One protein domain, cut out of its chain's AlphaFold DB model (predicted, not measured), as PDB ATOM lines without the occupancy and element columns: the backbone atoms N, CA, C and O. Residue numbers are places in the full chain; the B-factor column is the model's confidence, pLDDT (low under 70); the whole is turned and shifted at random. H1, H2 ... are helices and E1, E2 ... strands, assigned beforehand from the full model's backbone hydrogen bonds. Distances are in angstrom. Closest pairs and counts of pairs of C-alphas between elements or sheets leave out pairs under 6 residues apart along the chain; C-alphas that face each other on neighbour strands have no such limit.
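Overview. This is residues 35 to 241 of the 248 residues of an uncharacterized protein of Bacteroidales bacterium (UniProt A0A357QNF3). A three-stranded antiparallel sheet, E1 E2 E3, stands at one end of a helical body, and the far end of its long E2-E3 hairpin, with residues 66 to 75, sticks out well past the helices. H1 and the first residues of H3 meet the sheet's near end, and H2 packs on H3 as a helical hairpin, away from the sheet; H4, H6, H7 and H8 form a cluster at the opposite end, and the small hairpin E4 and E5 packs on E1 with E5 and on H3 with E4. The printed part has 207 residues, with eight named helices and five named strands in the order E1 E2 E3 H1 H2 H3 H4 E4 E5 H5 H6 H7 H8. The class is mixed, helices and strands; the whole is compact, with a radius of gyration of the C-alphas of 18.9 A and spans of 55 by 49 by 30 A.

Along the chain. E1 is residues 45 to 50, beginning at C-alpha 45 (133.986, 107.136, 127.784); E2, 55 to 65, is 32.1 A long; E3, 76 to 86, is 27.3 A long and bends by 60 degrees at residue 79. H1 is 96 to 102, H2 109 to 122, 20.1 A, H3 128 to 142, 21.4 A, and H4 149 to 161, 18.9 A. E4 is 165 to 168 and E5 172 to 175. H5 is 179 to 189, H6 191 to 205, 21.0 A, H7 211 to 218, and H8 234 to 241, ending at C-alpha 241 (105.461, 97.879, 115.944).

Arrangement. E1 E2 E3 is a meander, each strand the antiparallel neighbour of the one before, and strongly twisted. N 48 and O 57 are 2.8 A apart, and N 60 and O 82 2.8 A. H1 only grazes this sheet, with residues 96 to 99. The C-alphas of Gly 45 in E1 and Leu 174 in E5, the closest, are 5.9 A apart; in the antiparallel hairpin E4 and E5, N 166 and O 174 are 2.9 A apart. The closest C-alphas of H3 and E4, Pro 128 and Val 168, are 6.2 A apart. H2 and H3 touch, Ala 112 to Leu 141 being the closest C-alphas at 5.6 A, at a shallow tilt of 23 degrees, opposite ways. H5 is close to but not clearly touching H3, with the C-alphas of Phe 142 and Ile 182 closest at 6.9 A. H4 touches H6, C-alphas 153 and 197 closest at 5.5 A, at a steep tilt of 44 degrees. H7 touches H8, C-alphas 211 and 239 closest at 6.3 A. Every O i to N i+4 pair is within hydrogen-bond range in H1, H3, H4, H5, H6, H7 and H8; in H2, 9 of 10 are.

Size, cuts and confidence. The C-alphas of Thr 68 and Ser 231 are the two farthest apart, 57.3 A. The printed part has no cut. The link from H7 to H8, residues 219 to 233, is long. The mean pLDDT of the printed part is 77.8; it is under 70 at residues 39 to 44, 64 to 78, 164 to 177, 179, 219 to 231 and 235 to 241.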
ATOM      1  N   LEU A  35     147.345 103.574 124.522       89.31
ATOM      2  CA  LEU A  35     146.056 102.919 124.694       89.31
ATOM      3  C   LEU A  35     145.396 102.733 123.326       89.31
ATOM      4  O   LEU A  35     145.495 103.596 122.463       89.31
ATOM      5  N   LEU A  36     144.706 101.615 123.135       86.69
ATOM      6  CA  LEU A  36     143.942 101.322 121.926       86.69
ATOM      7  C   LEU A  36     142.461 101.186 122.294       86.69
ATOM      8  O   LEU A  36     142.142 100.334 123.123       86.69
ATOM      9  N   PRO A  37     141.556 102.014 121.750       82.25
ATOM     10  CA  PRO A  37     140.145 101.971 122.118       82.25
ATOM     11  C   PRO A  37     139.435 100.738 121.542       82.25
ATOM     12  O   PRO A  37     139.726 100.301 120.435       82.25
ATOM     13  N   TRP A  38     138.464 100.213 122.287       79.62
ATOM     14  CA  TRP A  38     137.555  99.142 121.868       79.62
ATOM     15  C   TRP A  38     136.224  99.693 121.328       79.62
ATOM     16  O   TRP A  38     135.623  99.085 120.456       79.62
ATOM     17  N   ILE A  39     135.740 100.835 121.831       65.06
ATOM     18  CA  ILE A  39     134.381 101.347 121.550       65.06
ATOM     19  C   ILE A  39     134.454 102.746 120.931       65.06
ATOM     20  O   ILE A  39     135.336 103.532 121.295       65.06
ATOM     21  N   ASP A  40     133.521 103.042 120.016       53.06
ATOM     22  CA  ASP A  40     133.349 104.351 119.376       53.06
ATOM     23  C   ASP A  40     133.241 105.486 120.412       53.06
ATOM     24  O   ASP A  40     132.562 105.398 121.441       53.06
ATOM     25  N   TRP A  41     133.931 106.585 120.127       51.28
ATOM     26  CA  TRP A  41     134.188 107.687 121.050       51.28
ATOM     27  C   TRP A  41     133.083 108.750 121.070       51.28
ATOM     28  O   TRP A  41     133.211 109.774 121.735       51.28
ATOM     29  N   VAL A  42     131.960 108.516 120.381       48.72
ATOM     30  CA  VAL A  42     130.783 109.408 120.441       48.72
ATOM     31  C   VAL A  42     130.131 109.406 121.842       48.72
ATOM     32  O   VAL A  42     129.247 110.212 122.124       48.72
ATOM     33  N   SER A  43     130.577 108.542 122.764       48.75
ATOM     34  CA  SER A  43     130.056 108.445 124.130       48.75
ATOM     35  C   SER A  43     131.031 108.963 125.202       48.75
ATOM     36  O   SER A  43     132.219 109.166 124.975       48.75
ATOM     37  N   HIS A  44     130.514 109.191 126.411       57.84
ATOM     38  CA  HIS A  44     131.196 109.840 127.541       57.84
ATOM     39  C   HIS A  44     132.408 109.050 128.112       57.84
ATOM     40  O   HIS A  44     133.002 109.463 129.115       57.84
ATOM     41  N   GLY A  45     132.791 107.928 127.493       71.06
ATOM     42  CA  GLY A  45     133.986 107.136 127.784       71.06
ATOM     43  C   GLY A  45     134.067 105.873 126.916       71.06
ATOM     44  O   GLY A  45     133.094 105.503 126.270       71.06
ATOM     45  N   CYS A  46     135.215 105.200 126.902       79.12
ATOM     46  CA  CYS A  46     135.405 103.928 126.199       79.12
ATOM     47  C   CYS A  46     136.295 102.964 126.995       79.12
ATOM     48  O   CYS A  46     137.034 103.364 127.898       79.12
ATOM     49  N   VAL A  47     136.235 101.678 126.648       85.12
ATOM     50  CA  VAL A  47     137.236 100.694 127.077       85.12
ATOM     51  C   VAL A  47     138.444 100.806 126.155       85.12
ATOM     52  O   VAL A  47     138.275 100.924 124.945       85.12
ATOM     53  N   ALA A  48     139.653 100.747 126.705       88.00
ATOM     54  CA  ALA A  48     140.893 100.736 125.949       88.00
ATOM     55  C   ALA A  48     141.870  99.677 126.467       88.00
ATOM     56  O   ALA A  48     141.879  99.351 127.652       88.00
ATOM     57  N   TYR A  49     142.725  99.166 125.592       91.50
ATOM     58  CA  TYR A  49     143.741  98.170 125.905       91.50
ATOM     59  C   TYR A  49     145.151  98.748 125.789       91.50
ATOM     60  O   TYR A  49     145.437  99.531 124.886       91.50
ATOM     61  N   CYS A  50     146.054  98.353 126.686       92.69
ATOM     62  CA  CYS A  50     147.468  98.715 126.611       92.69
ATOM     63  C   CYS A  50     148.331  97.496 126.270       92.69
ATOM     64  O   CYS A  50     148.530  96.634 127.125       92.69
ATOM     65  N   HIS A  51     148.953  97.451 125.086       91.62
ATOM     66  CA  HIS A  51     149.856  96.344 124.722       91.62
ATOM     67  C   HIS A  51     151.091  96.230 125.624       91.62
ATOM     68  O   HIS A  51     151.580  95.126 125.856       91.62
ATOM     69  N   ALA A  52     151.606  97.353 126.135       92.69
ATOM     70  CA  ALA A  52     152.854  97.366 126.897       92.69
ATOM     71  C   ALA A  52     152.737  96.649 128.254       92.69
ATOM     72  O   ALA A  52     153.690  96.010 128.691       92.69
ATOM     73  N   CYS A  53     151.578  96.746 128.911       93.25
ATOM     74  CA  CYS A  53     151.328  96.108 130.210       93.25
ATOM     75  C   CYS A  53     150.160  95.113 130.208       93.25
ATOM     76  O   CYS A  53     149.896  94.505 131.238       93.25
ATOM     77  N   LYS A  54     149.512  94.894 129.055       93.19
ATOM     78  CA  LYS A  54     148.439  93.909 128.840       93.19
ATOM     79  C   LYS A  54     147.189  94.111 129.702       93.19
ATOM     80  O   LYS A  54     146.483  93.164 130.034       93.19
ATOM     81  N   THR A  55     146.905  95.354 130.064       92.31
ATOM     82  CA  THR A  55     145.769  95.722 130.920       92.31
ATOM     83  C   THR A  55     144.694  96.466 130.142       92.31
ATOM     84  O   THR A  55     145.009  97.198 129.198       92.31
ATOM     85  N   PHE A  56     143.455  96.372 130.617       91.00
ATOM     86  CA  PHE A  56     142.328  97.155 130.122       91.00
ATOM     87  C   PHE A  56     142.069  98.368 131.010       91.00
ATOM     88  O   PHE A  56     142.236  98.318 132.226       91.00
ATOM     89  N   HIS A  57     141.640  99.458 130.388       89.56
ATOM     90  CA  HIS A  57     141.409 100.746 131.017       89.56
ATOM     91  C   HIS A  57     140.065 101.308 130.585       89.56
ATOM     92  O   HIS A  57     139.674 101.192 129.429       89.56
ATOM     93  N   LEU A  58     139.385 101.973 131.504       86.00
ATOM     94  CA  LEU A  58     138.332 102.916 131.180       86.00
ATOM     95  C   LEU A  58     138.993 104.255 130.857       86.00
ATOM     96  O   LEU A  58     139.701 104.822 131.694       86.00
ATOM     97  N   VAL A  59     138.750 104.769 129.658       82.62
ATOM     98  CA  VAL A  59     139.152 106.115 129.253       82.62
ATOM     99  C   VAL A  59     137.913 106.987 129.230       82.62
ATOM    100  O   VAL A  59     137.009 106.796 128.424       82.62
ATOM    101  N   LYS A  60     137.880 107.969 130.118       79.31
ATOM    102  CA  LYS A  60     136.850 108.997 130.152       79.31
ATOM    103  C   LYS A  60     137.367 110.264 129.504       79.31
ATOM    104  O   LYS A  60     138.448 110.735 129.857       79.31
ATOM    105  N   SER A  61     136.533 110.869 128.676       74.88
ATOM    106  CA  SER A  61     136.816 112.147 128.038       74.88
ATOM    107  C   SER A  61     136.030 113.264 128.706       74.88
ATOM    108  O   SER A  61     134.883 113.093 129.118       74.88
ATOM    109  N   VAL A  62     136.691 114.401 128.897       73.38
ATOM    110  CA  VAL A  62     136.082 115.620 129.426       73.38
ATOM    111  C   VAL A  62     136.088 116.647 128.315       73.38
ATOM    112  O   VAL A  62     137.156 117.082 127.882       73.38
ATOM    113  N   PHE A  63     134.893 117.028 127.888       72.31
ATOM    114  CA  PHE A  63     134.660 118.009 126.844       72.31
ATOM    115  C   PHE A  63     134.247 119.344 127.462       72.31
ATOM    116  O   PHE A  63     133.539 119.375 128.470       72.31
ATOM    117  N   LEU A  64     134.716 120.444 126.884       67.69
ATOM    118  CA  LEU A  64     134.279 121.796 127.221       67.69
ATOM    119  C   LEU A  64     133.896 122.546 125.949       67.69
ATOM    120  O   LEU A  64     134.490 122.282 124.907       67.69
ATOM    121  N   PRO A  65     132.989 123.535 126.017       68.94
ATOM    122  CA  PRO A  65     132.736 124.414 124.885       68.94
ATOM    123  C   PRO A  65     134.040 125.025 124.370       68.94
ATOM    124  O   PRO A  65     134.831 125.571 125.147       68.94
ATOM    125  N   SER A  66     134.258 124.933 123.062       65.94
ATOM    126  CA  SER A  66     135.405 125.534 122.401       65.94
ATOM    127  C   SER A  66     135.415 127.041 122.669       65.94
ATOM    128  O   SER A  66     134.461 127.735 122.307       65.94
ATOM    129  N   PRO A  67     136.498 127.602 123.235       64.44
ATOM    130  CA  PRO A  67     136.620 129.047 123.390       64.44
ATOM    131  C   PRO A  67     136.831 129.763 122.045       64.44
ATOM    132  O   PRO A  67     136.818 130.993 122.003       64.44
ATOM    133  N   THR A  68     137.065 129.014 120.959       62.56
ATOM    134  CA  THR A  68     137.356 129.539 119.617       62.56
ATOM    135  C   THR A  68     136.227 129.318 118.609       62.56
ATOM    136  O   THR A  68     136.265 129.901 117.523       62.56
ATOM    137  N   ALA A  69     135.202 128.537 118.961       60.47
ATOM    138  CA  ALA A  69     134.018 128.344 118.136       60.47
ATOM    139  C   ALA A  69     133.061 129.541 118.213       60.47
ATOM    140  O   ALA A  69     132.915 130.213 119.235       60.47
ATOM    141  N   HIS A  70     132.398 129.831 117.094       51.25
ATOM    142  CA  HIS A  70     131.395 130.888 117.026       51.25
ATOM    143  C   HIS A  70     130.192 130.509 117.912       51.25
ATOM    144  O   HIS A  70     129.794 129.356 117.907       51.25
ATOM    145  N   ILE A  71     129.532 131.467 118.582       49.53
ATOM    146  CA  ILE A  71     128.391 131.261 119.524       49.53
ATOM    147  C   ILE A  71     127.237 130.366 119.003       49.53
ATOM    148  O   ILE A  71     126.387 129.940 119.777       49.53
ATOM    149  N   ARG A  72     127.167 130.098 117.693       44.31
ATOM    150  CA  ARG A  72     126.149 129.233 117.071       44.31
ATOM    151  C   ARG A  72     126.619 127.803 116.797       44.31
ATOM    152  O   ARG A  72     125.784 126.966 116.480       44.31
ATOM    153  N   GLU A  73     127.917 127.546 116.865       47.94
ATOM    154  CA  GLU A  73     128.503 126.223 116.707       47.94
ATOM    155  C   GLU A  73     128.836 125.720 118.116       47.94
ATOM    156  O   GLU A  73     129.806 126.164 118.726       47.94
ATOM    157  N   GLU A  74     128.000 124.834 118.662       51.09
ATOM    158  CA  GLU A  74     128.289 124.082 119.892       51.09
ATOM    159  C   GLU A  74     129.401 123.061 119.601       51.09
ATOM    160  O   GLU A  74     129.180 121.856 119.545       51.09
ATOM    161  N   ILE A  75     130.606 123.553 119.308       57.62
ATOM    162  CA  ILE A  75     131.791 122.713 119.153       57.62
ATOM    163  C   ILE A  75     132.362 122.527 120.547       57.62
ATOM    164  O   ILE A  75     132.784 123.494 121.181       57.62
ATOM    165  N   GLU A  76     132.389 121.291 121.021       61.91
ATOM    166  CA  GLU A  76     133.108 120.941 122.235       61.91
ATOM    167  C   GLU A  76     134.551 120.533 121.899       61.91
ATOM    168  O   GLU A  76     134.814 119.814 120.936       61.91
ATOM    169  N   GLU A  77     135.507 121.009 122.692       66.12
ATOM    170  CA  GLU A  77     136.912 120.612 122.650       66.12
ATOM    171  C   GLU A  77     137.213 119.632 123.782       66.12
ATOM    172  O   GLU A  77     136.793 119.808 124.930       66.12
ATOM    173  N   LEU A  78     138.007 118.613 123.468       69.50
ATOM    174  CA  LEU A  78     138.523 117.678 124.452       69.50
ATOM    175  C   LEU A  78     139.536 118.365 125.371       69.50
ATOM    176  O   LEU A  78     140.652 118.685 124.968       69.50
ATOM    177  N   GLN A  79     139.168 118.555 126.631       72.06
ATOM    178  CA  GLN A  79     140.017 119.210 127.619       72.06
ATOM    179  C   GLN A  79     140.992 118.233 128.276       72.06
ATOM    180  O   GLN A  79     142.156 118.560 128.508       72.06
ATOM    181  N   SER A  80     140.504 117.056 128.666       74.38
ATOM    182  CA  SER A  80     141.304 116.089 129.414       74.38
ATOM    183  C   SER A  80     140.738 114.681 129.321       74.38
ATOM    184  O   SER A  80     139.580 114.478 128.951       74.38
ATOM    185  N   HIS A  81     141.571 113.727 129.725       80.44
ATOM    186  CA  HIS A  81     141.186 112.344 129.926       80.44
ATOM    187  C   HIS A  81     141.331 111.951 131.389       80.44
ATOM    188  O   HIS A  81     142.253 112.398 132.073       80.44
ATOM    189  N   LYS A  82     140.455 111.062 131.854       84.12
ATOM    190  CA  LYS A  82     140.702 110.255 133.050       84.12
ATOM    191  C   LYS A  82     140.858 108.809 132.614       84.12
ATOM    192  O   LYS A  82     139.987 108.287 131.931       84.12
ATOM    193  N   VAL A  83     141.960 108.191 133.010       87.88
ATOM    194  CA  VAL A  83     142.268 106.795 132.701       87.88
ATOM    195  C   VAL A  83     142.205 106.010 134.002       87.88
ATOM    196  O   VAL A  83     142.812 106.418 134.993       87.88
ATOM    197  N   GLN A  84     141.447 104.918 134.013       87.12
ATOM    198  CA  GLN A  84     141.268 104.063 135.181       87.12
ATOM    199  C   GLN A  84     141.459 102.597 134.797       87.12
ATOM    200  O   GLN A  84     140.842 102.128 133.848       87.12
ATOM    201  N   LEU A  85     142.257 101.869 135.574       89.44
ATOM    202  CA  LEU A  85     142.464 100.433 135.399       89.44
ATOM    203  C   LEU A  85     141.161  99.647 135.628       89.44
ATOM    204  O   LEU A  85     140.433  99.901 136.591       89.44
ATOM    205  N   ILE A  86     140.889  98.673 134.756       87.19
ATOM    206  CA  ILE A  86     139.798  97.707 134.911       87.19
ATOM    207  C   ILE A  86     140.392  96.395 135.428       87.19
ATOM    208  O   ILE A  86     141.232  95.784 134.768       87.19
ATOM    209  N   HIS A  87     139.920  95.950 136.593       86.31
ATOM    210  CA  HIS A  87     140.443  94.777 137.299       86.31
ATOM    211  C   HIS A  87     139.853  93.452 136.791       86.31
ATOM    212  O   HIS A  87     139.212  92.704 137.538       86.31
ATOM    213  N   ILE A  88     140.029  93.168 135.500       84.81
ATOM    214  CA  ILE A  88     139.478  91.963 134.861       84.81
ATOM    215  C   ILE A  88     140.278  90.688 135.161       84.81
ATOM    216  O   ILE A  88     139.768  89.592 134.945       84.81
ATOM    217  N   GLU A  89     141.492  90.804 135.707       83.12
ATOM    218  CA  GLU A  89     142.363  89.679 136.086       83.12
ATOM    219  C   GLU A  89     141.724  88.732 137.110       83.12
ATOM    220  O   GLU A  89     142.117  87.577 137.236       83.12
ATOM    221  N   LYS A  90     140.705  89.205 137.835       81.31
ATOM    222  CA  LYS A  90     139.909  88.386 138.758       81.31
ATOM    223  C   LYS A  90     139.000  87.383 138.044       81.31
ATOM    224  O   LYS A  90     138.550  86.429 138.672       81.31
ATOM    225  N   TYR A  91     138.705  87.622 136.769       86.00
ATOM    226  CA  TYR A  91     137.733  86.869 135.971       86.00
ATOM    227  C   TYR A  91     138.359  86.236 134.722       86.00
ATOM    228  O   TYR A  91     137.811  85.272 134.183       86.00
ATOM    229  N   LEU A  92     139.508  86.749 134.277       85.12
ATOM    230  CA  LEU A  92     140.282  86.241 133.150       85.12
ATOM    231  C   LEU A  92     141.756  86.096 133.540       85.12
ATOM    232  O   LEU A  92     142.439  87.090 133.761       85.12
ATOM    233  N   ASP A  93     142.269  84.862 133.526       84.31
ATOM    234  CA  ASP A  93     143.682  84.577 133.832       84.31
ATOM    235  C   ASP A  93     144.660  85.217 132.827       84.31
ATOM    236  O   ASP A  93     145.828  85.442 133.139       84.31
ATOM    237  N   LYS A  94     144.192  85.461 131.597       88.38
ATOM    238  CA  LYS A  94     144.960  86.049 130.492       88.38
ATOM    239  C   LYS A  94     144.151  87.155 129.823       88.38
ATOM    240  O   LYS A  94     143.567  86.916 128.767       88.38
ATOM    241  N   PRO A  95     144.055  88.342 130.432       87.06
ATOM    242  CA  PRO A  95     143.231  89.417 129.899       87.06
ATOM    243  C   PRO A  95     143.613  89.808 128.469       87.06
ATOM    244  O   PRO A  95     142.725  90.111 127.675       87.06
ATOM    245  N   GLU A  96     144.891  89.704 128.088       91.12
ATOM    246  CA  GLU A  96     145.345  89.970 126.718       91.12
ATOM    247  C   GLU A  96     144.619  89.138 125.657       91.12
ATOM    248  O   GLU A  96     144.460  89.602 124.531       91.12
ATOM    249  N   MET A  97     144.120  87.948 126.009       92.25
ATOM    250  CA  MET A  97     143.425  87.069 125.069       92.25
ATOM    251  C   MET A  97     142.157  87.714 124.512       92.25
ATOM    252  O   MET A  97     141.759  87.424 123.388       92.25
ATOM    253  N   LEU A  98     141.515  88.585 125.297       91.12
ATOM    254  CA  LEU A  98     140.317  89.299 124.881       91.12
ATOM    255  C   LEU A  98     140.656  90.256 123.730       91.12
ATOM    256  O   LEU A  98     139.933  90.305 122.739       91.12
ATOM    257  N   TRP A  99     141.796  90.944 123.825       90.38
ATOM    258  CA  TRP A  99     142.303  91.795 122.749       90.38
ATOM    259  C   TRP A  99     142.798  90.977 121.551       90.38
ATOM    260  O   TRP A  99     142.502  91.306 120.410       90.38
ATOM    261  N   GLU A 100     143.481  89.855 121.785       91.81
ATOM    262  CA  GLU A 100     143.908  88.959 120.701       91.81
ATOM    263  C   GLU A 100     142.720  88.396 119.899       91.81
ATOM    264  O   GLU A 100     142.846  88.158 118.700       91.81
ATOM    265  N   LEU A 101     141.569  88.158 120.540       91.19
ATOM    266  CA  LEU A 101     140.328  87.787 119.851       91.19
ATOM    267  C   LEU A 101     139.766  88.968 119.056       91.19
ATOM    268  O   LEU A 101     139.393  88.801 117.899       91.19
ATOM    269  N   HIS A 102     139.752  90.165 119.642       87.31
ATOM    270  CA  HIS A 102     139.328  91.391 118.962       87.31
ATOM    271  C   HIS A 102     140.107  91.654 117.668       87.31
ATOM    272  O   HIS A 102     139.508  91.901 116.622       87.31
ATOM    273  N   GLU A 103     141.428  91.474 117.687       86.56
ATOM    274  CA  GLU A 103     142.287  91.648 116.508       86.56
ATOM    275  C   GLU A 103     142.041  90.612 115.396       86.56
ATOM    276  O   GLU A 103     142.473  90.814 114.258       86.56
ATOM    277  N   LYS A 104     141.350  89.505 115.700       87.75
ATOM    278  CA  LYS A 104     141.035  88.430 114.745       87.75
ATOM    279  C   LYS A 104     139.679  88.576 114.065       87.75
ATOM    280  O   LYS A 104     139.378  87.742 113.218       87.75
ATOM    281  N   ILE A 105     138.858  89.563 114.424       84.62
ATOM    282  CA  ILE A 105     137.535  89.752 113.812       84.62
ATOM    283  C   ILE A 105     137.659  89.824 112.266       84.62
ATOM    284  O   ILE A 105     138.500  90.575 111.759       84.62
ATOM    285  N   PRO A 106     136.823  89.092 111.495       85.31
ATOM    286  CA  PRO A 106     135.756  88.192 111.945       85.31
ATOM    287  C   PRO A 106     136.282  86.888 112.558       85.31
ATOM    288  O   PRO A 106     137.207  86.260 112.044       85.31
ATOM    289  N   LEU A 107     135.647  86.459 113.652       86.62
ATOM    290  CA  LEU A 107     136.074  85.275 114.398       86.62
ATOM    291  C   LEU A 107     135.772  83.972 113.654       86.62
ATOM    292  O   LEU A 107     134.690  83.795 113.088       86.62
ATOM    293  N   LYS A 108     136.698  83.011 113.755       89.31
ATOM    294  CA  LYS A 108     136.471  81.625 113.328       89.31
ATOM    295  C   LYS A 108     135.664  80.850 114.367       89.31
ATOM    296  O   LYS A 108     135.580  81.235 115.532       89.31
ATOM    297  N   ALA A 109     135.152  79.684 113.973       87.44
ATOM    298  CA  ALA A 109     134.389  78.799 114.856       87.44
ATOM    299  C   ALA A 109     135.146  78.393 116.140       87.44
ATOM    300  O   ALA A 109     134.535  78.237 117.197       87.44
ATOM    301  N   GLU A 110     136.469  78.212 116.076       90.75
ATOM    302  CA  GLU A 110     137.291  77.950 117.267       90.75
ATOM    303  C   GLU A 110     137.345  79.140 118.234       90.75
ATOM    304  O   GLU A 110     137.190  78.946 119.438       90.75
ATOM    305  N   ASP A 111     137.495  80.362 117.719       91.94
ATOM    306  CA  ASP A 111     137.519  81.589 118.518       91.94
ATOM    307  C   ASP A 111     136.130  81.871 119.130       91.94
ATOM    308  O   ASP A 111     136.021  82.238 120.301       91.94
ATOM    309  N   ALA A 112     135.051  81.605 118.384       89.94
ATOM    310  CA  ALA A 112     133.675  81.718 118.874       89.94
ATOM    311  C   ALA A 112     133.392  80.757 120.045       89.94
ATOM    312  O   ALA A 112     132.790  81.151 121.042       89.94
ATOM    313  N   LYS A 113     133.890  79.512 119.977       91.25
ATOM    314  CA  LYS A 113     133.792  78.548 121.091       91.25
ATOM    315  C   LYS A 113     134.533  79.018 122.337       91.25
ATOM    316  O   LYS A 113     134.080  78.744 123.445       91.25
ATOM    317  N   ILE A 114     135.668  79.698 122.172       92.12
ATOM    318  CA  ILE A 114     136.393  80.292 123.301       92.12
ATOM    319  C   ILE A 114     135.527  81.377 123.948       92.12
ATOM    320  O   ILE A 114     135.346  81.345 125.164       92.12
ATOM    321  N   CYS A 115     134.946  82.284 123.155       92.25
ATOM    322  CA  CYS A 115     134.050  83.330 123.663       92.25
ATOM    323  C   CYS A 115     132.879  82.730 124.457       92.25
ATOM    324  O   CYS A 115     132.633  83.130 125.592       92.25
ATOM    325  N   ASP A 116     132.221  81.712 123.900       91.12
ATOM    326  CA  ASP A 116     131.090  81.021 124.527       91.12
ATOM    327  C   ASP A 116     131.456  80.399 125.886       91.12
ATOM    328  O   ASP A 116     130.758  80.587 126.882       91.12
ATOM    329  N   GLN A 117     132.617  79.743 125.984       90.81
ATOM    330  CA  GLN A 117     133.101  79.178 127.249       90.81
ATOM    331  C   GLN A 117     133.316  80.232 128.340       90.81
ATOM    332  O   GLN A 117     133.129  79.929 129.522       90.81
ATOM    333  N   TYR A 118     133.746  81.441 127.975       91.00
ATOM    334  CA  TYR A 118     133.896  82.539 128.930       91.00
ATOM    335  C   TYR A 118     132.550  83.143 129.312       91.00
ATOM    336  O   TYR A 118     132.317  83.345 130.504       91.00
ATOM    337  N   LEU A 119     131.644  83.341 128.352       91.56
ATOM    338  CA  LEU A 119     130.281  83.807 128.622       91.56
ATOM    339  C   LEU A 119     129.591  82.922 129.665       91.56
ATOM    340  O   LEU A 119     129.150  83.424 130.694       91.56
ATOM    341  N   GLN A 120     129.618  81.598 129.492       88.88
ATOM    342  CA  GLN A 120     128.979  80.668 130.434       88.88
ATOM    343  C   GLN A 120     129.549  80.742 131.864       88.88
ATOM    344  O   GLN A 120     128.845  80.458 132.831       88.88
ATOM    345  N   LYS A 121     130.814  81.150 132.034       87.25
ATOM    346  CA  LYS A 121     131.402  81.384 133.366       87.25
ATOM    347  C   LYS A 121     130.944  82.718 133.957       87.25
ATOM    348  O   LYS A 121     130.650  82.788 135.150       87.25
ATOM    349  N   LEU A 122     130.898  83.760 133.130       88.19
ATOM    350  CA  LEU A 122     130.614  85.134 133.546       88.19
ATOM    351  C   LEU A 122     129.134  85.374 133.855       88.19
ATOM    352  O   LEU A 122     128.846  86.103 134.799       88.19
ATOM    353  N   LEU A 123     128.214  84.716 133.141       83.25
ATOM    354  CA  LEU A 123     126.758  84.894 133.288       83.25
ATOM    355  C   LEU A 123     126.231  84.601 134.707       83.25
ATOM    356  O   LEU A 123     125.144  85.039 135.068       83.25
ATOM    357  N   SER A 124     126.997  83.875 135.526       80.81
ATOM    358  CA  SER A 124     126.638  83.564 136.917       80.81
ATOM    359  C   SER A 124     127.104  84.601 137.948       80.81
ATOM    360  O   SER A 124     126.784  84.470 139.131       80.81
ATOM    361  N   VAL A 125     127.871  85.615 137.532       81.62
ATOM    362  CA  VAL A 125     128.507  86.584 138.430       81.62
ATOM    363  C   VAL A 125     128.006  87.990 138.127       81.62
ATOM    364  O   VAL A 125     128.279  88.541 137.064       81.62
ATOM    365  N   ASP A 126     127.333  88.598 139.100       82.88
ATOM    366  CA  ASP A 126     126.763  89.941 138.983       82.88
ATOM    367  C   ASP A 126     127.709  90.993 139.591       82.88
ATOM    368  O   ASP A 126     127.668  91.298 140.785       82.88
ATOM    369  N   SER A 127     128.644  91.487 138.777       85.56
ATOM    370  CA  SER A 127     129.566  92.573 139.127       85.56
ATOM    371  C   SER A 127     129.782  93.499 137.928       85.56
ATOM    372  O   SER A 127     129.650  93.047 136.788       85.56
ATOM    373  N   PRO A 128     130.154  94.776 138.130       83.00
ATOM    374  CA  PRO A 128     130.377  95.695 137.015       83.00
ATOM    375  C   PRO A 128     131.387  95.161 135.987       83.00
ATOM    376  O   PRO A 128     131.143  95.216 134.785       83.00
ATOM    377  N   GLU A 129     132.496  94.582 136.442       83.62
ATOM    378  CA  GLU A 129     133.533  94.024 135.576       83.62
ATOM    379  C   GLU A 129     133.051  92.799 134.791       83.62
ATOM    380  O   GLU A 129     133.378  92.664 133.613       83.62
ATOM    381  N   THR A 130     132.250  91.916 135.395       87.69
ATOM    382  CA  THR A 130     131.716  90.734 134.696       87.69
ATOM    383  C   THR A 130     130.616  91.094 133.712       87.69
ATOM    384  O   THR A 130     130.560  90.497 132.637       87.69
ATOM    385  N   ILE A 131     129.797  92.104 134.015       87.00
ATOM    386  CA  ILE A 131     128.819  92.655 133.070       87.00
ATOM    387  C   ILE A 131     129.551  93.260 131.868       87.00
ATOM    388  O   ILE A 131     129.211  92.955 130.725       87.00
ATOM    389  N   LEU A 132     130.597  94.059 132.112       85.56
ATOM    390  CA  LEU A 132     131.424  94.629 131.049       85.56
ATOM    391  C   LEU A 132     132.033  93.537 130.166       85.56
ATOM    392  O   LEU A 132     131.884  93.575 128.948       85.56
ATOM    393  N   LEU A 133     132.701  92.555 130.775       88.88
ATOM    394  CA  LEU A 133     133.316  91.445 130.049       88.88
ATOM    395  C   LEU A 133     132.290  90.665 129.227       88.88
ATOM    396  O   LEU A 133     132.568  90.333 128.080       88.88
ATOM    397  N   THR A 134     131.107  90.404 129.784       90.50
ATOM    398  CA  THR A 134     130.023  89.704 129.080       90.50
ATOM    399  C   THR A 134     129.599  90.467 127.825       90.50
ATOM    400  O   THR A 134     129.541  89.876 126.748       90.50
ATOM    401  N   HIS A 135     129.403  91.787 127.912       87.06
ATOM    402  CA  HIS A 135     129.121  92.624 126.737       87.06
ATOM    403  C   HIS A 135     130.252  92.583 125.696       87.06
ATOM    404  O   HIS A 135     129.979  92.413 124.508       87.06
ATOM    405  N   LEU A 136     131.519  92.678 126.120       87.50
ATOM    406  CA  LEU A 136     132.670  92.606 125.207       87.50
ATOM    407  C   LEU A 136     132.747  91.245 124.498       87.50
ATOM    408  O   LEU A 136     132.953  91.194 123.287       87.50
ATOM    409  N   PHE A 137     132.524  90.139 125.213       90.81
ATOM    410  CA  PHE A 137     132.500  88.803 124.613       90.81
ATOM    411  C   PHE A 137     131.319  88.599 123.663       90.81
ATOM    412  O   PHE A 137     131.502  87.968 122.624       90.81
ATOM    413  N   TYR A 138     130.133  89.139 123.961       89.31
ATOM    414  CA  TYR A 138     129.019  89.105 123.010       89.31
ATOM    415  C   TYR A 138     129.329  89.911 121.746       89.31
ATOM    416  O   TYR A 138     129.098  89.409 120.649       89.31
ATOM    417  N   SER A 139     129.926  91.101 121.873       85.19
ATOM    418  CA  SER A 139     130.386  91.898 120.722       85.19
ATOM    419  C   SER A 139     131.341  91.094 119.823       85.19
ATOM    420  O   SER A 139     131.156  91.033 118.604       85.19
ATOM    421  N   LEU A 140     132.300  90.371 120.414       88.50
ATOM    422  CA  LEU A 140     133.173  89.447 119.681       88.50
ATOM    423  C   LEU A 140     132.399  88.291 119.031       88.50
ATOM    424  O   LEU A 140     132.612  87.971 117.861       88.50
ATOM    425  N   LEU A 141     131.494  87.659 119.779       90.12
ATOM    426  CA  LEU A 141     130.736  86.497 119.325       90.12
ATOM    427  C   LEU A 141     129.825  86.835 118.137       90.12
ATOM    428  O   LEU A 141     129.770  86.067 117.177       90.12
ATOM    429  N   PHE A 142     129.159  87.992 118.140       86.88
ATOM    430  CA  PHE A 142     128.309  88.434 117.026       86.88
ATOM    431  C   PHE A 142     129.105  88.789 115.756       86.88
ATOM    432  O   PHE A 142     128.567  88.747 114.645       86.88
ATOM    433  N   ASN A 143     130.412  89.030 115.895       85.06
ATOM    434  CA  ASN A 143     131.361  89.149 114.788       85.06
ATOM    435  C   ASN A 143     131.836  87.785 114.221       85.06
ATOM    436  O   ASN A 143     132.629  87.764 113.277       85.06
ATOM    437  N   SER A 144     131.370  86.644 114.744       86.00
ATOM    438  CA  SER A 144     131.667  85.308 114.191       86.00
ATOM    439  C   SER A 144     130.777  84.950 112.996       86.00
ATOM    440  O   SER A 144     129.726  85.554 112.797       86.00
ATOM    441  N   GLU A 145     131.186  83.990 112.162       76.50
ATOM    442  CA  GLU A 145     130.432  83.597 110.955       76.50
ATOM    443  C   GLU A 145     129.028  83.052 111.259       76.50
ATOM    444  O   GLU A 145     128.087  83.368 110.531       76.50
ATOM    445  N   GLU A 146     128.873  82.302 112.352       79.44
ATOM    446  CA  GLU A 146     127.616  81.670 112.753       79.44
ATOM    447  C   GLU A 146     127.382  81.818 114.258       79.44
ATOM    448  O   GLU A 146     128.268  81.542 115.067       79.44
ATOM    449  N   ILE A 147     126.155  82.182 114.627       85.81
ATOM    450  CA  ILE A 147     125.663  82.169 116.008       85.81
ATOM    451  C   ILE A 147     124.478  81.207 116.141       85.81
ATOM    452  O   ILE A 147     123.733  80.968 115.188       85.81
ATOM    453  N   SER A 148     124.294  80.654 117.335       87.44
ATOM    454  CA  SER A 148     123.174  79.762 117.646       87.44
ATOM    455  C   SER A 148     121.965  80.516 118.204       87.44
ATOM    456  O   SER A 148     122.094  81.574 118.820       87.44
ATOM    457  N   GLN A 149     120.777  79.921 118.071       87.44
ATOM    458  CA  GLN A 149     119.551  80.443 118.685       87.44
ATOM    459  C   GLN A 149     119.675  80.586 120.212       87.44
ATOM    460  O   GLN A 149     119.170  81.552 120.780       87.44
ATOM    461  N   THR A 150     120.373  79.657 120.874       89.56
ATOM    462  CA  THR A 150     120.644  79.733 122.317       89.56
ATOM    463  C   THR A 150     121.459  80.975 122.657       89.56
ATOM    464  O   THR A 150     121.078  81.712 123.551       89.56
ATOM    465  N   GLN A 151     122.504  81.281 121.887       90.06
ATOM    466  CA  GLN A 151     123.324  82.474 122.117       90.06
ATOM    467  C   GLN A 151     122.550  83.778 121.907       90.06
ATOM    468  O   GLN A 151     122.777  84.737 122.642       90.06
ATOM    469  N   ILE A 152     121.618  83.811 120.946       89.81
ATOM    470  CA  ILE A 152     120.695  84.944 120.790       89.81
ATOM    471  C   ILE A 152     119.871  85.086 122.067       89.81
ATOM    472  O   ILE A 152     119.881  86.151 122.670       89.81
ATOM    473  N   LYS A 153     119.203  84.017 122.510       89.44
ATOM    474  CA  LYS A 153     118.357  84.039 123.708       89.44
ATOM    475  C   LYS A 153     119.121  84.457 124.965       89.44
ATOM    476  O   LYS A 153     118.655  85.360 125.655       89.44
ATOM    477  N   ASP A 154     120.283  83.859 125.217       90.44
ATOM    478  CA  ASP A 154     121.133  84.169 126.370       90.44
ATOM    479  C   ASP A 154     121.532  85.651 126.367       90.44
ATOM    480  O   ASP A 154     121.490  86.316 127.401       90.44
ATOM    481  N   TYR A 155     121.847  86.200 125.189       89.25
ATOM    482  CA  TYR A 155     122.115  87.625 125.032       89.25
ATOM    483  C   TYR A 155     120.889  88.486 125.366       89.25
ATOM    484  O   TYR A 155     121.018  89.434 126.137       89.25
ATOM    485  N   LEU A 156     119.694  88.156 124.851       87.75
ATOM    486  CA  LEU A 156     118.471  88.913 125.163       87.75
ATOM    487  C   LEU A 156     118.134  88.866 126.665       87.75
ATOM    488  O   LEU A 156     117.690  89.857 127.243       87.75
ATOM    489  N   GLU A 157     118.313  87.706 127.300       89.50
ATOM    490  CA  GLU A 157     118.114  87.527 128.742       89.50
ATOM    491  C   GLU A 157     119.104  88.369 129.544       89.50
ATOM    492  O   GLU A 157     118.712  89.052 130.496       89.50
ATOM    493  N   PHE A 158     120.370  88.371 129.128       88.81
ATOM    494  CA  PHE A 158     121.407  89.181 129.741       88.81
ATOM    495  C   PHE A 158     121.100  90.678 129.628       88.81
ATOM    496  O   PHE A 158     121.135  91.372 130.642       88.81
ATOM    497  N   THR A 159     120.730  91.187 128.449       83.94
ATOM    498  CA  THR A 159     120.473  92.628 128.266       83.94
ATOM    499  C   THR A 159     119.194  93.097 128.950       83.94
ATOM    500  O   THR A 159     119.145  94.222 129.443       83.94
ATOM    501  N   LEU A 160     118.185  92.231 129.100       84.56
ATOM    502  CA  LEU A 160     116.998  92.525 129.912       84.56
ATOM    503  C   LEU A 160     117.363  92.861 131.373       84.56
ATOM    504  O   LEU A 160     116.725  93.707 132.016       84.56
ATOM    505  N   LEU A 161     118.378  92.186 131.912       85.88
ATOM    506  CA  LEU A 161     118.862  92.392 133.277       85.88
ATOM    507  C   LEU A 161     119.900  93.516 133.348       85.88
ATOM    508  O   LEU A 161     119.833  94.352 134.253       85.88
ATOM    509  N   HIS A 162     120.799  93.557 132.368       82.94
ATOM    510  CA  HIS A 162     121.971  94.421 132.305       82.94
ATOM    511  C   HIS A 162     121.986  95.189 130.975       82.94
ATOM    512  O   HIS A 162     122.660  94.774 130.025       82.94
ATOM    513  N   PRO A 163     121.246  96.307 130.882       71.44
ATOM    514  CA  PRO A 163     121.172  97.092 129.654       71.44
ATOM    515  C   PRO A 163     122.562  97.559 129.186       71.44
ATOM    516  O   PRO A 163     123.520  97.581 129.956       71.44
ATOM    517  N   HIS A 164     122.676  97.980 127.920       67.62
ATOM    518  CA  HIS A 164     123.929  98.421 127.264       67.62
ATOM    519  C   HIS A 164     124.557  99.710 127.823       67.62
ATOM    520  O   HIS A 164     125.446 100.312 127.216       67.62
ATOM    521  N   TYR A 165     124.108 100.120 129.002       66.12
ATOM    522  CA  TYR A 165     124.728 101.141 129.804       66.12
ATOM    523  C   TYR A 165     125.210 100.510 131.105       66.12
ATOM    524  O   TYR A 165     124.453  99.874 131.838       66.12
ATOM    525  N   LEU A 166     126.484 100.698 131.411       64.31
ATOM    526  CA  LEU A 166     127.044 100.252 132.673       64.31
ATOM    527  C   LEU A 166     127.294 101.479 133.539       64.31
ATOM    528  O   LEU A 166     128.094 102.340 133.172       64.31
ATOM    529  N   GLU A 167     126.622 101.570 134.686       63.06
ATOM    530  CA  GLU A 167     127.019 102.509 135.737       63.06
ATOM    531  C   GLU A 167     128.300 101.995 136.397       63.06
ATOM    532  O   GLU A 167     128.289 101.362 137.453       63.06
ATOM    533  N   VAL A 168     129.431 102.209 135.730       56.84
ATOM    534  CA  VAL A 168     130.735 101.807 136.244       56.84
ATOM    535  C   VAL A 168     131.344 102.950 137.033       56.84
ATOM    536  O   VAL A 168     131.530 104.045 136.516       56.84
ATOM    537  N   PHE A 169     131.709 102.637 138.278       52.50
ATOM    538  CA  PHE A 169     132.633 103.383 139.132       52.50
ATOM    539  C   PHE A 169     132.315 104.882 139.321       52.50
ATOM    540  O   PHE A 169     132.579 105.728 138.474       52.50
ATOM    541  N   GLN A 170     131.853 105.238 140.527       52.97
ATOM    542  CA  GLN A 170     131.647 106.633 140.959       52.97
ATOM    543  C   GLN A 170     130.559 107.410 140.181       52.97
ATOM    544  O   GLN A 170     130.624 108.635 140.095       52.97
ATOM    545  N   GLY A 171     129.530 106.719 139.671       55.59
ATOM    546  CA  GLY A 171     128.317 107.349 139.124       55.59
ATOM    547  C   GLY A 171     128.400 107.770 137.655       55.59
ATOM    548  O   GLY A 171     127.719 108.717 137.264       55.59
ATOM    549  N   TYR A 172     129.236 107.109 136.846       56.78
ATOM    550  CA  TYR A 172     129.319 107.357 135.406       56.78
ATOM    551  C   TYR A 172     128.763 106.202 134.588       56.78
ATOM    552  O   TYR A 172     128.933 105.037 134.932       56.78
ATOM    553  N   THR A 173     128.133 106.558 133.474       60.22
ATOM    554  CA  THR A 173     127.504 105.624 132.548       60.22
ATOM    555  C   THR A 173     128.418 105.400 131.346       60.22
ATOM    556  O   THR A 173     128.670 106.329 130.578       60.22
ATOM    557  N   LEU A 174     128.932 104.181 131.188       64.94
ATOM    558  CA  LEU A 174     129.631 103.737 129.984       64.94
ATOM    559  C   LEU A 174     128.602 103.173 129.004       64.94
ATOM    560  O   LEU A 174     127.870 102.250 129.359       64.94
ATOM    561  N   TRP A 175     128.558 103.721 127.790       65.25
ATOM    562  CA  TRP A 175     127.756 103.167 126.702       65.25
ATOM    563  C   TRP A 175     128.582 102.150 125.925       65.25
ATOM    564  O   TRP A 175     129.722 102.441 125.561       65.25
ATOM    565  N   LEU A 176     128.022 100.963 125.686       68.19
ATOM    566  CA  LEU A 176     128.753  99.863 125.054       68.19
ATOM    567  C   LEU A 176     128.536  99.749 123.534       68.19
ATOM    568  O   LEU A 176     129.156  98.895 122.912       68.19
ATOM    569  N   GLY A 177     127.747 100.652 122.940       58.16
ATOM    570  CA  GLY A 177     127.894 101.161 121.566       58.16
ATOM    571  C   GLY A 177     127.485 100.270 120.397       58.16
ATOM    572  O   GLY A 177     127.243 100.797 119.318       58.16
ATOM    573  N   GLU A 178     127.395  98.958 120.580       70.69
ATOM    574  CA  GLU A 178     127.228  98.020 119.462       70.69
ATOM    575  C   GLU A 178     125.781  97.512 119.308       70.69
ATOM    576  O   GLU A 178     125.502  96.655 118.471       70.69
ATOM    577  N   GLU A 179     124.826  98.005 120.103       67.56
ATOM    578  CA  GLU A 179     123.453  97.483 120.127       67.56
ATOM    579  C   GLU A 179     122.711  97.661 118.799       67.56
ATOM    580  O   GLU A 179     121.922  96.796 118.418       67.56
ATOM    581  N   LEU A 180     122.964  98.756 118.074       70.38
ATOM    582  CA  LEU A 180     122.343  98.996 116.771       70.38
ATOM    583  C   LEU A 180     122.905  98.048 115.712       70.38
ATOM    584  O   LEU A 180     122.135  97.460 114.955       70.38
ATOM    585  N   ASP A 181     124.225  97.896 115.667       75.12
ATOM    586  CA  ASP A 181     124.901  97.012 114.722       75.12
ATOM    587  C   ASP A 181     124.526  95.546 114.969       75.12
ATOM    588  O   ASP A 181     124.137  94.841 114.035       75.12
ATOM    589  N   ILE A 182     124.506  95.113 116.235       78.44
ATOM    590  CA  ILE A 182     124.019  93.785 116.633       78.44
ATOM    591  C   ILE A 182     122.537  93.614 116.267       78.44
ATOM    592  O   ILE A 182     122.144  92.559 115.772       78.44
ATOM    593  N   ALA A 183     121.690  94.627 116.461       75.00
ATOM    594  CA  ALA A 183     120.275  94.519 116.106       75.00
ATOM    595  C   ALA A 183     120.061  94.358 114.595       75.00
ATOM    596  O   ALA A 183     119.312  93.477 114.170       75.00
ATOM    597  N   VAL A 184     120.745  95.176 113.786       75.56
ATOM    598  CA  VAL A 184     120.704  95.087 112.318       75.56
ATOM    599  C   VAL A 184     121.199  93.718 111.865       75.56
ATOM    600  O   VAL A 184     120.547  93.063 111.052       75.56
ATOM    601  N   PHE A 185     122.294  93.234 112.450       80.00
ATOM    602  CA  PHE A 185     122.823  91.905 112.174       80.00
ATOM    603  C   PHE A 185     121.789  90.800 112.378       80.00
ATOM    604  O   PHE A 185     121.577  89.962 111.494       80.00
ATOM    605  N   LEU A 186     121.162  90.790 113.554       81.19
ATOM    606  CA  LEU A 186     120.196  89.774 113.940       81.19
ATOM    607  C   LEU A 186     118.933  89.863 113.078       81.19
ATOM    608  O   LEU A 186     118.409  88.829 112.674       81.19
ATOM    609  N   GLU A 187     118.473  91.065 112.723       78.31
ATOM    610  CA  GLU A 187     117.311  91.245 111.839       78.31
ATOM    611  C   GLU A 187     117.578  90.764 110.402       78.31
ATOM    612  O   GLU A 187     116.680  90.224 109.743       78.31
ATOM    613  N   GLU A 188     118.794  90.973 109.894       80.56
ATOM    614  CA  GLU A 188     119.181  90.580 108.537       80.56
ATOM    615  C   GLU A 188     119.423  89.074 108.409       80.56
ATOM    616  O   GLU A 188     119.072  88.488 107.384       80.56
ATOM    617  N   ASN A 189     120.001  88.443 109.438       83.44
ATOM    618  CA  ASN A 189     120.529  87.077 109.338       83.44
ATOM    619  C   ASN A 189     119.754  86.042 110.171       83.44
ATOM    620  O   ASN A 189     119.740  84.872 109.801       83.44
ATOM    621  N   TYR A 190     119.093  86.457 111.257       85.12
ATOM    622  CA  TYR A 190     118.477  85.571 112.261       85.12
ATOM    623  C   TYR A 190     117.078  86.043 112.673       85.12
ATOM    624  O   TYR A 190     116.683  85.986 113.837       85.12
ATOM    625  N   ARG A 191     116.319  86.586 111.718       82.25
ATOM    626  CA  ARG A 191     115.051  87.277 111.991       82.25
ATOM    627  C   ARG A 191     114.026  86.417 112.733       82.25
ATOM    628  O   ARG A 191     113.344  86.915 113.631       82.25
ATOM    629  N   ASN A 192     113.876  85.157 112.324       82.94
ATOM    630  CA  ASN A 192     112.876  84.258 112.902       82.94
ATOM    631  C   ASN A 192     113.284  83.873 114.325       82.94
ATOM    632  O   ASN A 192     112.488  83.997 115.251       82.94
ATOM    633  N   GLU A 193     114.550  83.503 114.498       87.75
ATOM    634  CA  GLU A 193     115.165  83.134 115.767       87.75
ATOM    635  C   GLU A 193     115.088  84.285 116.774       87.75
ATOM    636  O   GLU A 193     114.703  84.072 117.923       87.75
ATOM    637  N   LEU A 194     115.380  85.512 116.328       85.56
ATOM    638  CA  LEU A 194     115.241  86.731 117.123       85.56
ATOM    639  C   LEU A 194     113.788  86.946 117.563       85.56
ATOM    640  O   LEU A 194     113.531  87.213 118.735       85.56
ATOM    641  N   THR A 195     112.834  86.821 116.638       81.94
ATOM    642  CA  THR A 195     111.405  87.028 116.928       81.94
ATOM    643  C   THR A 195     110.876  85.993 117.918       81.94
ATOM    644  O   THR A 195     110.163  86.346 118.860       81.94
ATOM    645  N   ASP A 196     111.233  84.723 117.728       85.44
ATOM    646  CA  ASP A 196     110.835  83.638 118.620       85.44
ATOM    647  C   ASP A 196     111.435  83.817 120.015       85.44
ATOM    648  O   ASP A 196     110.703  83.719 121.003       85.44
ATOM    649  N   ALA A 197     112.724  84.160 120.102       88.31
ATOM    650  CA  ALA A 197     113.397  84.410 121.373       88.31
ATOM    651  C   ALA A 197     112.798  85.621 122.112       88.31
ATOM    652  O   ALA A 197     112.529  85.534 123.310       88.31
ATOM    653  N   LEU A 198     112.502  86.722 121.410       85.88
ATOM    654  CA  LEU A 198     111.839  87.896 121.993       85.88
ATOM    655  C   LEU A 198     110.435  87.579 122.502       85.88
ATOM    656  O   LEU A 198     110.060  88.023 123.588       85.88
ATOM    657  N   ASN A 199     109.648  86.821 121.734       85.00
ATOM    658  CA  ASN A 199     108.311  86.427 122.160       85.00
ATOM    659  C   ASN A 199     108.372  85.508 123.381       85.00
ATOM    660  O   ASN A 199     107.629  85.725 124.333       85.00
ATOM    661  N   GLU A 200     109.256  84.510 123.387       89.69
ATOM    662  CA  GLU A 200     109.445  83.644 124.552       89.69
ATOM    663  C   GLU A 200     109.833  84.463 125.794       89.69
ATOM    664  O   GLU A 200     109.207  84.343 126.851       89.69
ATOM    665  N   LEU A 201     110.815  85.356 125.650       89.31
ATOM    666  CA  LEU A 201     111.298  86.198 126.738       89.31
ATOM    667  C   LEU A 201     110.211  87.143 127.268       89.31
ATOM    668  O   LEU A 201     110.094  87.317 128.486       89.31
ATOM    669  N   TRP A 202     109.387  87.708 126.380       87.69
ATOM    670  CA  TRP A 202     108.220  88.512 126.747       87.69
ATOM    671  C   TRP A 202     107.199  87.686 127.528       87.69
ATOM    672  O   TRP A 202     106.817  88.079 128.628       87.69
ATOM    673  N   GLN A 203     106.792  86.518 127.024       89.88
ATOM    674  CA  GLN A 203     105.806  85.668 127.703       89.88
ATOM    675  C   GLN A 203     106.253  85.288 129.122       89.88
ATOM    676  O   GLN A 203     105.442  85.303 130.051       89.88
ATOM    677  N   ASN A 204     107.550  85.043 129.311       92.12
ATOM    678  CA  ASN A 204     108.129  84.700 130.609       92.12
ATOM    679  C   ASN A 204     108.226  85.886 131.587       92.12
ATOM    680  O   ASN A 204     108.377  85.673 132.794       92.12
ATOM    681  N   ASN A 205     108.148  87.130 131.102       90.31
ATOM    682  CA  ASN A 205     108.399  88.325 131.913       90.31
ATOM    683  C   ASN A 205     107.306  89.408 131.847       90.31
ATOM    684  O   ASN A 205     107.420  90.407 132.560       90.31
ATOM    685  N   LYS A 206     106.218  89.208 131.091       87.62
ATOM    686  CA  LYS A 206     105.122  90.185 130.921       87.62
ATOM    687  C   LYS A 206     104.372  90.547 132.206       87.62
ATOM    688  O   LYS A 206     103.687  91.558 132.265       87.62
ATOM    689  N   THR A 207     104.505  89.737 133.255       90.75
ATOM    690  CA  THR A 207     103.956  90.027 134.592       90.75
ATOM    691  C   THR A 207     104.903  90.838 135.477       90.75
ATOM    692  O   THR A 207     104.472  91.361 136.501       90.75
ATOM    693  N   LYS A 208     106.189  90.928 135.110       90.50
ATOM    694  CA  LYS A 208     107.242  91.608 135.880       90.50
ATOM    695  C   LYS A 208     107.581  92.986 135.328       90.50
ATOM    696  O   LYS A 208     107.914  93.873 136.105       90.50
ATOM    697  N   PHE A 209     107.518  93.150 134.011       84.75
ATOM    698  CA  PHE A 209     107.854  94.397 133.337       84.75
ATOM    699  C   PHE A 209     106.670  94.875 132.514       84.75
ATOM    700  O   PHE A 209     106.042  94.093 131.799       84.75
ATOM    701  N   SER A 210     106.399  96.177 132.564       84.19
ATOM    702  CA  SER A 210     105.533  96.796 131.565       84.19
ATOM    703  C   SER A 210     106.165  96.685 130.167       84.19
ATOM    704  O   SER A 210     107.393  96.597 130.052       84.19
ATOM    705  N   PRO A 211     105.372  96.766 129.081       79.25
ATOM    706  CA  PRO A 211     105.912  96.755 127.719       79.25
ATOM    707  C   PRO A 211     107.004  97.811 127.487       79.25
ATOM    708  O   PRO A 211     107.974  97.570 126.770       79.25
ATOM    709  N   LYS A 212     106.870  98.982 128.126       76.81
ATOM    710  CA  LYS A 212     107.862 100.058 128.054       76.81
ATOM    711  C   LYS A 212     109.171  99.670 128.748       76.81
ATOM    712  O   LYS A 212     110.226  99.808 128.149       76.81
ATOM    713  N   GLU A 213     109.105  99.168 129.979       78.31
ATOM    714  CA  GLU A 213     110.304  98.780 130.735       78.31
ATOM    715  C   GLU A 213     111.040  97.608 130.089       78.31
ATOM    716  O   GLU A 213     112.267  97.612 130.050       78.31
ATOM    717  N   PHE A 214     110.307  96.624 129.564       82.38
ATOM    718  CA  PHE A 214     110.897  95.503 128.836       82.38
ATOM    719  C   PHE A 214     111.693  96.005 127.628       82.38
ATOM    720  O   PHE A 214     112.862  95.666 127.468       82.38
ATOM    721  N   LYS A 215     111.084  96.887 126.826       75.50
ATOM    722  CA  LYS A 215     111.731  97.516 125.672       75.50
ATOM    723  C   LYS A 215     112.975  98.318 126.065       75.50
ATOM    724  O   LYS A 215     114.017  98.156 125.439       75.50
ATOM    725  N   ASP A 216     112.860  99.177 127.076       73.44
ATOM    726  CA  ASP A 216     113.953 100.057 127.504       73.44
ATOM    727  C   ASP A 216     115.153  99.254 128.042       73.44
ATOM    728  O   ASP A 216     116.299  99.656 127.857       73.44
ATOM    729  N   ARG A 217     114.902  98.102 128.678       77.38
ATOM    730  CA  ARG A 217     115.942  97.213 129.220       77.38
ATOM    731  C   ARG A 217     116.666  96.419 128.150       77.38
ATOM    732  O   ARG A 217     117.886  96.425 128.109       77.38
ATOM    733  N   ILE A 218     115.902  95.781 127.273       76.44
ATOM    734  CA  ILE A 218     116.417  94.965 126.175       76.44
ATOM    735  C   ILE A 218     117.415  95.754 125.318       76.44
ATOM    736  O   ILE A 218     118.404  95.193 124.860       76.44
ATOM    737  N   GLY A 219     117.225  97.069 125.176       60.66
ATOM    738  CA  GLY A 219     118.298  97.980 124.775       60.66
ATOM    739  C   GLY A 219     118.686  97.935 123.294       60.66
ATOM    740  O   GLY A 219     119.394  98.827 122.846       60.66
ATOM    741  N   PHE A 220     118.175  96.986 122.509       62.47
ATOM    742  CA  PHE A 220     118.281  96.986 121.050       62.47
ATOM    743  C   PHE A 220     116.942  97.293 120.383       62.47
ATOM    744  O   PHE A 220     115.863  96.838 120.772       62.47
ATOM    745  N   TYR A 221     117.032  98.094 119.330       53.84
ATOM    746  CA  TYR A 221     115.916  98.484 118.491       53.84
ATOM    747  C   TYR A 221     115.774  97.457 117.366       53.84
ATOM    748  O   TYR A 221     116.671  97.367 116.541       53.84
ATOM    749  N   VAL A 222     114.656  96.724 117.306       46.97
ATOM    750  CA  VAL A 222     114.300  95.825 116.187       46.97
ATOM    751  C   VAL A 222     113.359  96.546 115.186       46.97
ATOM    752  O   VAL A 222     112.200  96.783 115.529       46.97
ATOM    753  N   PRO A 223     113.810  96.956 113.983       47.72
ATOM    754  CA  PRO A 223     112.991  97.549 112.896       47.72
ATOM    755  C   PRO A 223     112.258  96.469 112.047       47.72
ATOM    756  O   PRO A 223     112.450  95.289 112.291       47.72
ATOM    757  N   VAL A 224     111.440  96.685 110.992       44.84
ATOM    758  CA  VAL A 224     110.381  97.669 110.604       44.84
ATOM    759  C   VAL A 224     109.068  96.929 110.207       44.84
ATOM    760  O   VAL A 224     108.015  97.544 110.022       44.84
ATOM    761  N   TYR A 225     109.090  95.600 110.040       49.75
ATOM    762  CA  TYR A 225     108.026  94.866 109.340       49.75
ATOM    763  C   TYR A 225     106.952  94.309 110.284       49.75
ATOM    764  O   TYR A 225     107.027  93.167 110.729       49.75
ATOM    765  N   ILE A 226     105.906  95.111 110.520       48.69
ATOM    766  CA  ILE A 226     104.716  94.746 111.317       48.69
ATOM    767  C   ILE A 226     104.107  93.401 110.878       48.69
ATOM    768  O   ILE A 226     103.673  92.626 111.726       48.69
ATOM    769  N   SER A 227     104.159  93.084 109.579       50.25
ATOM    770  CA  SER A 227     103.517  91.904 108.986       50.25
ATOM    771  C   SER A 227     103.993  90.557 109.535       50.25
ATOM    772  O   SER A 227     103.292  89.562 109.401       50.25
ATOM    773  N   PHE A 228     105.178  90.490 110.149       52.88
ATOM    774  CA  PHE A 228     105.677  89.251 110.761       52.88
ATOM    775  C   PHE A 228     105.146  89.020 112.181       52.88
ATOM    776  O   PHE A 228     105.088  87.880 112.642       52.88
ATOM    777  N   TYR A 229     104.718  90.083 112.861       53.19
ATOM    778  CA  TYR A 229     104.201  90.010 114.225       53.19
ATOM    779  C   TYR A 229     102.688  89.798 114.267       53.19
ATOM    780  O   TYR A 229     102.175  89.433 115.314       53.19
ATOM    781  N   GLU A 230     101.980  89.948 113.141       56.41
ATOM    782  CA  GLU A 230     100.511  89.854 113.037       56.41
ATOM    783  C   GLU A 230      99.915  88.530 113.553       56.41
ATOM    784  O   GLU A 230      98.730  88.467 113.863       56.41
ATOM    785  N   SER A 231     100.730  87.478 113.683       57.69
ATOM    786  CA  SER A 231     100.329  86.191 114.272       57.69
ATOM    787  C   SER A 231     100.461  86.113 115.804       57.69
ATOM    788  O   SER A 231     100.140  85.078 116.389       57.69
ATOM    789  N   ARG A 232     100.961  87.165 116.464       71.00
ATOM    790  CA  ARG A 232     101.242  87.217 117.911       71.00
ATOM    791  C   ARG A 232     100.187  88.030 118.669       71.00
ATOM    792  O   ARG A 232      99.306  88.643 118.077       71.00
ATOM    793  N   GLU A 233     100.260  88.001 120.002       72.50
ATOM    794  CA  GLU A 233      99.353  88.760 120.876       72.50
ATOM    795  C   GLU A 233      99.445  90.274 120.596       72.50
ATOM    796  O   GLU A 233     100.531  90.804 120.364       72.50
ATOM    797  N   GLU A 234      98.315  90.984 120.653       71.81
ATOM    798  CA  GLU A 234      98.213  92.409 120.290       71.81
ATOM    799  C   GLU A 234      99.153  93.306 121.117       71.81
ATOM    800  O   GLU A 234      99.806  94.191 120.567       71.81
ATOM    801  N   GLU A 235      99.324  93.009 122.410       68.44
ATOM    802  CA  GLU A 235     100.275  93.703 123.292       68.44
ATOM    803  C   GLU A 235     101.734  93.545 122.831       68.44
ATOM    804  O   GLU A 235     102.527  94.484 122.933       68.44
ATOM    805  N   PHE A 236     102.091  92.377 122.284       68.81
ATOM    806  CA  PHE A 236     103.424  92.116 121.740       68.81
ATOM    807  C   PHE A 236     103.649  92.881 120.429       68.81
ATOM    808  O   PHE A 236     104.702  93.490 120.216       68.81
ATOM    809  N   ILE A 237     102.630  92.911 119.568       63.00
ATOM    810  CA  ILE A 237     102.643  93.678 118.315       63.00
ATOM    811  C   ILE A 237     102.772  95.179 118.603       63.00
ATOM    812  O   ILE A 237     103.496  95.884 117.902       63.00
ATOM    813  N   GLU A 238     102.112  95.689 119.646       63.78
ATOM    814  CA  GLU A 238     102.125  97.118 119.958       63.78
ATOM    815  C   GLU A 238     103.527  97.634 120.322       63.78
ATOM    816  O   GLU A 238     103.925  98.715 119.866       63.78
ATOM    817  N   PHE A 239     104.305  96.883 121.112       65.00
ATOM    818  CA  PHE A 239     105.647  97.333 121.493       65.00
ATOM    819  C   PHE A 239     106.680  97.119 120.381       65.00
ATOM    820  O   PHE A 239     107.541  97.984 120.192       65.00
ATOM    821  N   THR A 240     106.573  96.023 119.620       60.59
ATOM    822  CA  THR A 240     107.456  95.724 118.477       60.59
ATOM    823  C   THR A 240     107.169  96.636 117.275       60.59
ATOM    824  O   THR A 240     108.090  97.088 116.598       60.59
ATOM    825  N   GLY A 241     105.907  97.021 117.051       48.06
ATOM    826  CA  GLY A 241     105.461  97.879 115.944       48.06
ATOM    827  C   GLY A 241     105.766  99.377 116.097       48.06
ATOM    828  O   GLY A 241     105.734 100.118 115.113       48.06
TER     829      GLY A 241